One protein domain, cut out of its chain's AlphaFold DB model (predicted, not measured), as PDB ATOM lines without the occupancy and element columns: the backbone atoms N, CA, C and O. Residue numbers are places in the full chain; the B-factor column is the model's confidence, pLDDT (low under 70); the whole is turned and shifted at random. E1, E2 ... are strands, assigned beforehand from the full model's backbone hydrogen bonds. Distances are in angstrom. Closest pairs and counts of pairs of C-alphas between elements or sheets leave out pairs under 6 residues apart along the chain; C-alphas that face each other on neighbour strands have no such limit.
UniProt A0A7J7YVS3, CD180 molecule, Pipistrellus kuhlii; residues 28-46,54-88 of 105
ATOM      1  N   CYS A  28     -39.637   6.723  -4.391       95.88
ATOM      2  CA  CYS A  28     -39.563   5.741  -3.326       95.88
ATOM      3  C   CYS A  28     -39.682   4.330  -3.906       95.88
ATOM      4  O   CYS A  28     -40.493   4.075  -4.796       95.88
ATOM      5  N   THR A  29     -38.900   3.400  -3.369       96.69
ATOM      6  CA  THR A  29     -38.973   1.984  -3.724       96.69
ATOM      7  C   THR A  29     -39.987   1.282  -2.832       96.69
ATOM      8  O   THR A  29     -39.952   1.407  -1.606       96.69
ATOM      9  N   GLU A  30     -40.884   0.515  -3.440       97.50
ATOM     10  CA  GLU A  30     -41.826  -0.339  -2.725       97.50
ATOM     11  C   GLU A  30     -41.124  -1.621  -2.251       97.50
ATOM     12  O   GLU A  30     -40.593  -2.386  -3.056       97.50
ATOM     13  N   LYS A  31     -41.107  -1.852  -0.935       97.44
ATOM     14  CA  LYS A  31     -40.565  -3.073  -0.310       97.44
ATOM     15  C   LYS A  31     -41.651  -4.118  -0.058       97.44
ATOM     16  O   LYS A  31     -41.386  -5.313  -0.133       97.44
ATOM     17  N   GLU A  32     -42.867  -3.666   0.237       97.69
ATOM     18  CA  GLU A  32     -44.056  -4.506   0.390       97.69
ATOM     19  C   GLU A  32     -45.245  -3.782  -0.235       97.69
ATOM     20  O   GLU A  32     -45.484  -2.609   0.069       97.69
ATOM     21  N   ALA A  33     -45.973  -4.496  -1.096       96.44
ATOM     22  CA  ALA A  33     -47.043  -3.940  -1.913       96.44
ATOM     23  C   ALA A  33     -48.043  -3.125  -1.081       96.44
ATOM     24  O   ALA A  33     -48.679  -3.655  -0.170       96.44
ATOM     25  N   ASN A  34     -48.200  -1.845  -1.422       94.94
ATOM     26  CA  ASN A  34     -49.112  -0.890  -0.792       94.94
ATOM     27  C   ASN A  34     -48.911  -0.672   0.717       94.94
ATOM     28  O   ASN A  34     -49.812  -0.140   1.369       94.94
ATOM     29  N   LYS A  35     -47.759  -1.056   1.281       98.06
ATOM     30  CA  LYS A  35     -47.563  -1.075   2.738       98.06
ATOM     31  C   LYS A  35     -46.223  -0.515   3.198       98.06
ATOM     32  O   LYS A  35     -46.213   0.334   4.088       98.06
ATOM     33  N   THR A  36     -45.117  -0.947   2.595       98.50
ATOM     34  CA  THR A  36     -43.763  -0.592   3.048       98.50
ATOM     35  C   THR A  36     -43.006   0.102   1.929       98.50
ATOM     36  O   THR A  36     -42.817  -0.478   0.858       98.50
ATOM     37  N   TYR A  37     -42.531   1.318   2.194       98.50
ATOM     38  CA  TYR A  37     -41.823   2.150   1.224       98.50
ATOM     39  C   TYR A  37     -40.499   2.665   1.786       98.50
ATOM     40  O   TYR A  37     -40.434   3.145   2.920       98.50
ATOM     41  N   ASN A  38     -39.456   2.590   0.961       97.94
ATOM     42  CA  ASN A  38     -38.155   3.192   1.223       97.94
ATOM     43  C   ASN A  38     -37.973   4.428   0.341       97.94
ATOM     44  O   ASN A  38     -38.031   4.343  -0.885       97.94
ATOM     45  N   CYS A  39     -37.753   5.566   0.984       97.06
ATOM     46  CA  CYS A  39     -37.506   6.859   0.365       97.06
ATOM     47  C   CYS A  39     -36.145   7.435   0.790       97.06
ATOM     48  O   CYS A  39     -35.958   8.650   0.754       97.06
ATOM     49  N   GLU A  40     -35.213   6.611   1.265       95.88
ATOM     50  CA  GLU A  40     -33.963   7.086   1.852       95.88
ATOM     51  C   GLU A  40     -33.052   7.758   0.816       95.88
ATOM     52  O   GLU A  40     -32.956   7.315  -0.326       95.88
ATOM     53  N   ASN A  41     -32.315   8.793   1.232       93.56
ATOM     54  CA  ASN A  41     -31.286   9.458   0.413       93.56
ATOM     55  C   ASN A  41     -31.781  10.011  -0.940       93.56
ATOM     56  O   ASN A  41     -30.994  10.191  -1.871       93.56
ATOM     57  N   LEU A  42     -33.075  10.313  -1.056       93.38
ATOM     58  CA  LEU A  42     -33.674  10.875  -2.268       93.38
ATOM     59  C   LEU A  42     -33.673  12.413  -2.278       93.38
ATOM     60  O   LEU A  42     -34.185  13.025  -3.206       93.38
ATOM     61  N   GLY A  43     -33.125  13.065  -1.246       92.25
ATOM     62  CA  GLY A  43     -33.081  14.529  -1.161       92.25
ATOM     63  C   GLY A  43     -34.468  15.185  -1.138       92.25
ATOM     64  O   GLY A  43     -34.603  16.361  -1.489       92.25
ATOM     65  N   LEU A  44     -35.495  14.434  -0.734       93.25
ATOM     66  CA  LEU A  44     -36.880  14.881  -0.710       93.25
ATOM     67  C   LEU A  44     -37.065  15.977   0.336       93.25
ATOM     68  O   LEU A  44     -36.475  15.947   1.419       93.25
ATOM     69  N   ARG A  45     -37.912  16.951  -0.007       93.25
ATOM     70  CA  ARG A  45     -38.261  18.083   0.864       93.25
ATOM     71  C   ARG A  45     -39.680  18.036   1.410       93.25
ATOM     72  O   ARG A  45     -40.042  18.850   2.254       93.25
ATOM     73  N   GLU A  46     -40.450  17.063   0.948       94.25
ATOM     74  CA  GLU A  46     -41.828  16.792   1.329       94.25
ATOM     75  C   GLU A  46     -42.126  15.302   1.140       94.25
ATOM     76  O   GLU A  46     -41.361  14.582   0.493       94.25
ATOM     77  N   THR A  54     -52.515   3.814   2.375       97.69
ATOM     78  CA  THR A  54     -52.367   2.538   3.080       97.69
ATOM     79  C   THR A  54     -50.949   2.270   3.576       97.69
ATOM     80  O   THR A  54     -50.758   1.261   4.246       97.69
ATOM     81  N   THR A  55     -49.964   3.127   3.272       98.56
ATOM     82  CA  THR A  55     -48.588   2.968   3.764       98.56
ATOM     83  C   THR A  55     -48.564   2.861   5.289       98.56
ATOM     84  O   THR A  55     -49.009   3.766   5.991       98.56
ATOM     85  N   GLU A  56     -47.993   1.767   5.788       98.75
ATOM     86  CA  GLU A  56     -47.810   1.499   7.215       98.75
ATOM     87  C   GLU A  56     -46.363   1.749   7.654       98.75
ATOM     88  O   GLU A  56     -46.130   2.213   8.767       98.75
ATOM     89  N   PHE A  57     -45.383   1.479   6.788       98.75
ATOM     90  CA  PHE A  57     -43.959   1.592   7.106       98.75
ATOM     91  C   PHE A  57     -43.275   2.515   6.101       98.75
ATOM     92  O   PHE A  57     -43.226   2.216   4.904       98.75
ATOM     93  N   LEU A  58     -42.742   3.634   6.591       98.56
ATOM     94  CA  LEU A  58     -42.051   4.623   5.773       98.56
ATOM     95  C   LEU A  58     -40.629   4.865   6.290       98.56
ATOM     96  O   LEU A  58     -40.430   5.455   7.352       98.56
ATOM     97  N   GLU A  59     -39.641   4.443   5.508       98.38
ATOM     98  CA  GLU A  59     -38.233   4.780   5.728       98.38
ATOM     99  C   GLU A  59     -37.923   6.071   4.957       98.38
ATOM    100  O   GLU A  59     -37.826   6.061   3.730       98.38
ATOM    101  N   PHE A  60     -37.819   7.202   5.656       97.31
ATOM    102  CA  PHE A  60     -37.641   8.534   5.062       97.31
ATOM    103  C   PHE A  60     -36.316   9.194   5.479       97.31
ATOM    104  O   PHE A  60     -36.137  10.410   5.359       97.31
ATOM    105  N   SER A  61     -35.372   8.393   5.957       95.81
ATOM    106  CA  SER A  61     -34.074   8.837   6.454       95.81
ATOM    107  C   SER A  61     -33.241   9.540   5.389       95.81
ATOM    108  O   SER A  61     -33.360   9.294   4.188       95.81
ATOM    109  N   PHE A  62     -32.368  10.437   5.838       93.94
ATOM    110  CA  PHE A  62     -31.439  11.180   4.987       93.94
ATOM    111  C   PHE A  62     -32.119  12.061   3.918       93.94
ATOM    112  O   PHE A  62     -31.525  12.389   2.892       93.94
ATOM    113  N   ASN A  63     -33.357  12.485   4.181       93.19
ATOM    114  CA  ASN A  63     -34.051  13.551   3.458       93.19
ATOM    115  C   ASN A  63     -34.027  14.865   4.256       93.19
ATOM    116  O   ASN A  63     -33.579  14.907   5.404       93.19
ATOM    117  N   PHE A  64     -34.511  15.954   3.655       90.50
ATOM    118  CA  PHE A  64     -34.532  17.277   4.281       90.50
ATOM    119  C   PHE A  64     -35.950  17.843   4.341       90.50
ATOM    120  O   PHE A  64     -36.351  18.596   3.461       90.50
ATOM    121  N   LEU A  65     -36.695  17.533   5.405       91.81
ATOM    122  CA  LEU A  65     -37.979  18.182   5.685       91.81
ATOM    123  C   LEU A  65     -37.731  19.507   6.433       91.81
ATOM    124  O   LEU A  65     -37.411  19.469   7.621       91.81
ATOM    125  N   PRO A  66     -37.867  20.686   5.789       90.44
ATOM    126  CA  PRO A  66     -37.549  21.972   6.421       90.44
ATOM    127  C   PRO A  66     -38.485  22.315   7.587       90.44
ATOM    128  O   PRO A  66     -38.107  23.065   8.484       90.44
ATOM    129  N   ALA A  67     -39.708  21.785   7.569       91.38
ATOM    130  CA  ALA A  67     -40.672  21.912   8.647       91.38
ATOM    131  C   ALA A  67     -41.570  20.674   8.692       91.38
ATOM    132  O   ALA A  67     -42.021  20.190   7.654       91.38
ATOM    133  N   ILE A  68     -41.869  20.208   9.903       94.00
ATOM    134  CA  ILE A  68     -42.862  19.164  10.151       94.00
ATOM    135  C   ILE A  68     -44.062  19.822  10.830       94.00
ATOM    136  O   ILE A  68     -43.935  20.408  11.904       94.00
ATOM    137  N   GLN A  69     -45.219  19.751  10.178       95.31
ATOM    138  CA  GLN A  69     -46.492  20.301  10.637       95.31
ATOM    139  C   GLN A  69     -47.518  19.175  10.815       95.31
ATOM    140  O   GLN A  69     -47.310  18.045  10.374       95.31
ATOM    141  N   ASN A  70     -48.665  19.481  11.426       94.00
ATOM    142  CA  ASN A  70     -49.758  18.514  11.597       94.00
ATOM    143  C   ASN A  70     -50.327  17.980  10.264       94.00
ATOM    144  O   ASN A  70     -50.955  16.925  10.243       94.00
ATOM    145  N   THR A  71     -50.085  18.678   9.155       95.00
ATOM    146  CA  THR A  71     -50.487  18.280   7.802       95.00
ATOM    147  C   THR A  71     -49.440  17.448   7.061       95.00
ATOM    148  O   THR A  71     -49.780  16.833   6.058       95.00
ATOM    149  N   THR A  72     -48.190  17.367   7.535       96.25
ATOM    150  CA  THR A  72     -47.090  16.728   6.783       96.25
ATOM    151  C   THR A  72     -47.355  15.252   6.477       96.25
ATOM    152  O   THR A  72     -47.009  14.779   5.400       96.25
ATOM    153  N   PHE A  73     -48.002  14.533   7.397       97.00
ATOM    154  CA  PHE A  73     -48.281  13.097   7.262       97.00
ATOM    155  C   PHE A  73     -49.780  12.774   7.230       97.00
ATOM    156  O   PHE A  73     -50.152  11.605   7.245       97.00
ATOM    157  N   CYS A  74     -50.666  13.777   7.175       96.06
ATOM    158  CA  CYS A  74     -52.105  13.568   7.391       96.06
ATOM    159  C   CYS A  74     -52.776  12.681   6.326       96.06
ATOM    160  O   CYS A  74     -53.846  12.129   6.571       96.06
ATOM    161  N   ARG A  75     -52.150  12.537   5.152       96.88
ATOM    162  CA  ARG A  75     -52.608  11.672   4.059       96.88
ATOM    163  C   ARG A  75     -52.291  10.189   4.293       96.88
ATOM    164  O   ARG A  75     -53.003   9.334   3.773       96.88
ATOM    165  N   LEU A  76     -51.242   9.883   5.059       97.81
ATOM    166  CA  LEU A  76     -50.794   8.522   5.360       97.81
ATOM    167  C   LEU A  76     -51.484   8.033   6.638       97.81
ATOM    168  O   LEU A  76     -50.888   7.940   7.706       97.81
ATOM    169  N   THR A  77     -52.788   7.777   6.541       96.88
ATOM    170  CA  THR A  77     -53.650   7.504   7.705       96.88
ATOM    171  C   THR A  77     -53.332   6.193   8.419       96.88
ATOM    172  O   THR A  77     -53.719   6.032   9.572       96.88
ATOM    173  N   ASN A  78     -52.642   5.272   7.745       98.25
ATOM    174  CA  ASN A  78     -52.299   3.953   8.274       98.25
ATOM    175  C   ASN A  78     -50.851   3.863   8.771       98.25
ATOM    176  O   ASN A  78     -50.398   2.764   9.063       98.25
ATOM    177  N   LEU A  79     -50.121   4.979   8.867       98.06
ATOM    178  CA  LEU A  79     -48.710   4.962   9.248       98.06
ATOM    179  C   LEU A  79     -48.517   4.365  10.656       98.06
ATOM    180  O   LEU A  79     -49.037   4.884  11.642       98.06
ATOM    181  N   ILE A  80     -47.738   3.289  10.745       98.31
ATOM    182  CA  ILE A  80     -47.373   2.589  11.987       98.31
ATOM    183  C   ILE A  80     -45.912   2.881  12.346       98.31
ATOM    184  O   ILE A  80     -45.579   3.040  13.519       98.31
ATOM    185  N   PHE A  81     -45.040   2.973  11.341       98.56
ATOM    186  CA  PHE A  81     -43.612   3.223  11.499       98.56
ATOM    187  C   PHE A  81     -43.134   4.339  10.568       98.56
ATOM    188  O   PHE A  81     -43.468   4.367   9.381       98.56
ATOM    189  N   LEU A  82     -42.307   5.227  11.119       98.00
ATOM    190  CA  LEU A  82     -41.722   6.363  10.424       98.00
ATOM    191  C   LEU A  82     -40.274   6.556  10.868       98.00
ATOM    192  O   LEU A  82     -40.029   6.844  12.039       98.00
ATOM    193  N   ASP A  83     -39.343   6.460   9.926       97.69
ATOM    194  CA  ASP A  83     -37.949   6.835  10.157       97.69
ATOM    195  C   ASP A  83     -37.641   8.186   9.499       97.69
ATOM    196  O   ASP A  83     -37.799   8.352   8.292       97.69
ATOM    197  N   LEU A  84     -37.225   9.158  10.314       95.31
ATOM    198  CA  LEU A  84     -36.834  10.513   9.904       95.31
ATOM    199  C   LEU A  84     -35.376  10.807  10.258       95.31
ATOM    200  O   LEU A  84     -35.016  11.966  10.482       95.31
ATOM    201  N   THR A  85     -34.536   9.777  10.367       94.00
ATOM    202  CA  THR A  85     -33.135   9.949  10.748       94.00
ATOM    203  C   THR A  85     -32.463  10.972   9.832       94.00
ATOM    204  O   THR A  85     -32.304  10.765   8.630       94.00
ATOM    205  N   SER A  86     -32.093  12.121  10.397       85.44
ATOM    206  CA  SER A  86     -31.406  13.186   9.666       85.44
ATOM    207  C   SER A  86     -29.954  12.789   9.376       85.44
ATOM    208  O   SER A  86     -29.358  12.092  10.204       85.44
ATOM    209  N   PRO A  87     -29.324  13.308   8.307       74.94
ATOM    210  CA  PRO A  87     -27.881  13.204   8.127       74.94
ATOM    211  C   PRO A  87     -27.164  14.082   9.169       74.94
ATOM    212  O   PRO A  87     -26.747  15.204   8.889       74.94
ATOM    213  N   CYS A  88     -27.032  13.607  10.407       70.00
ATOM    214  CA  CYS A  88     -26.183  14.257  11.397       70.00
ATOM    215  C   CYS A  88     -24.724  13.897  11.080       70.00
ATOM    216  O   CYS A  88     -24.357  12.725  11.128       70.00
TER     217      CYS A  88
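AT A GLANCE: This is residues 28 to 46 and 54 to 88 of the 105 residues of the protein "CD180 molecule" of Pipistrellus kuhlii (UniProt A0A7J7YVS3). With little regular structure, this is one small sheet of four short strands, over one face of which the long loop of residues 60 to 80 arches. The printed part has 54 residues, no named helix and strands E1, E2, E3, E4, which also is their order in the mixed sheet. It is all strand, with 13 residues in named elements, and compact: radius of gyration of the C-alphas 10.8 A, spans 29 by 23 by 14 A.

HOW THE PARTS SIT: Start at E1, residues 29 to 32, an edge strand; it forms an antiparallel hairpin with E2, residues 36 to 38, where N 29 and O 38 are 2.8 A apart. E3, residues 57 to 59, is parallel to E2, with N 37 and O 57 at 2.9 A. E4, residues 81 to 83, the other edge strand, is parallel to E3, with N 58 and O 81 at 3.0 A.

IN THESE COORDINATES: Find C-alpha 29 at (-38.973, 1.984, -3.724); E1 runs 9.2 A from there. E2, E3 and E4 measure 7.0 A, 6.7 A and 6.8 A; E4 ends at C-alpha 83, (-37.949, 6.835, 10.157).

THE WHOLE: C-alphas 33 and 88 are farthest apart, 30.7 A. Residues 47 to 53 are cut out, a 17.8 A gap between C-alphas 46 and 54. The link E3 to E4 is long. No printed residue has pLDDT under 70.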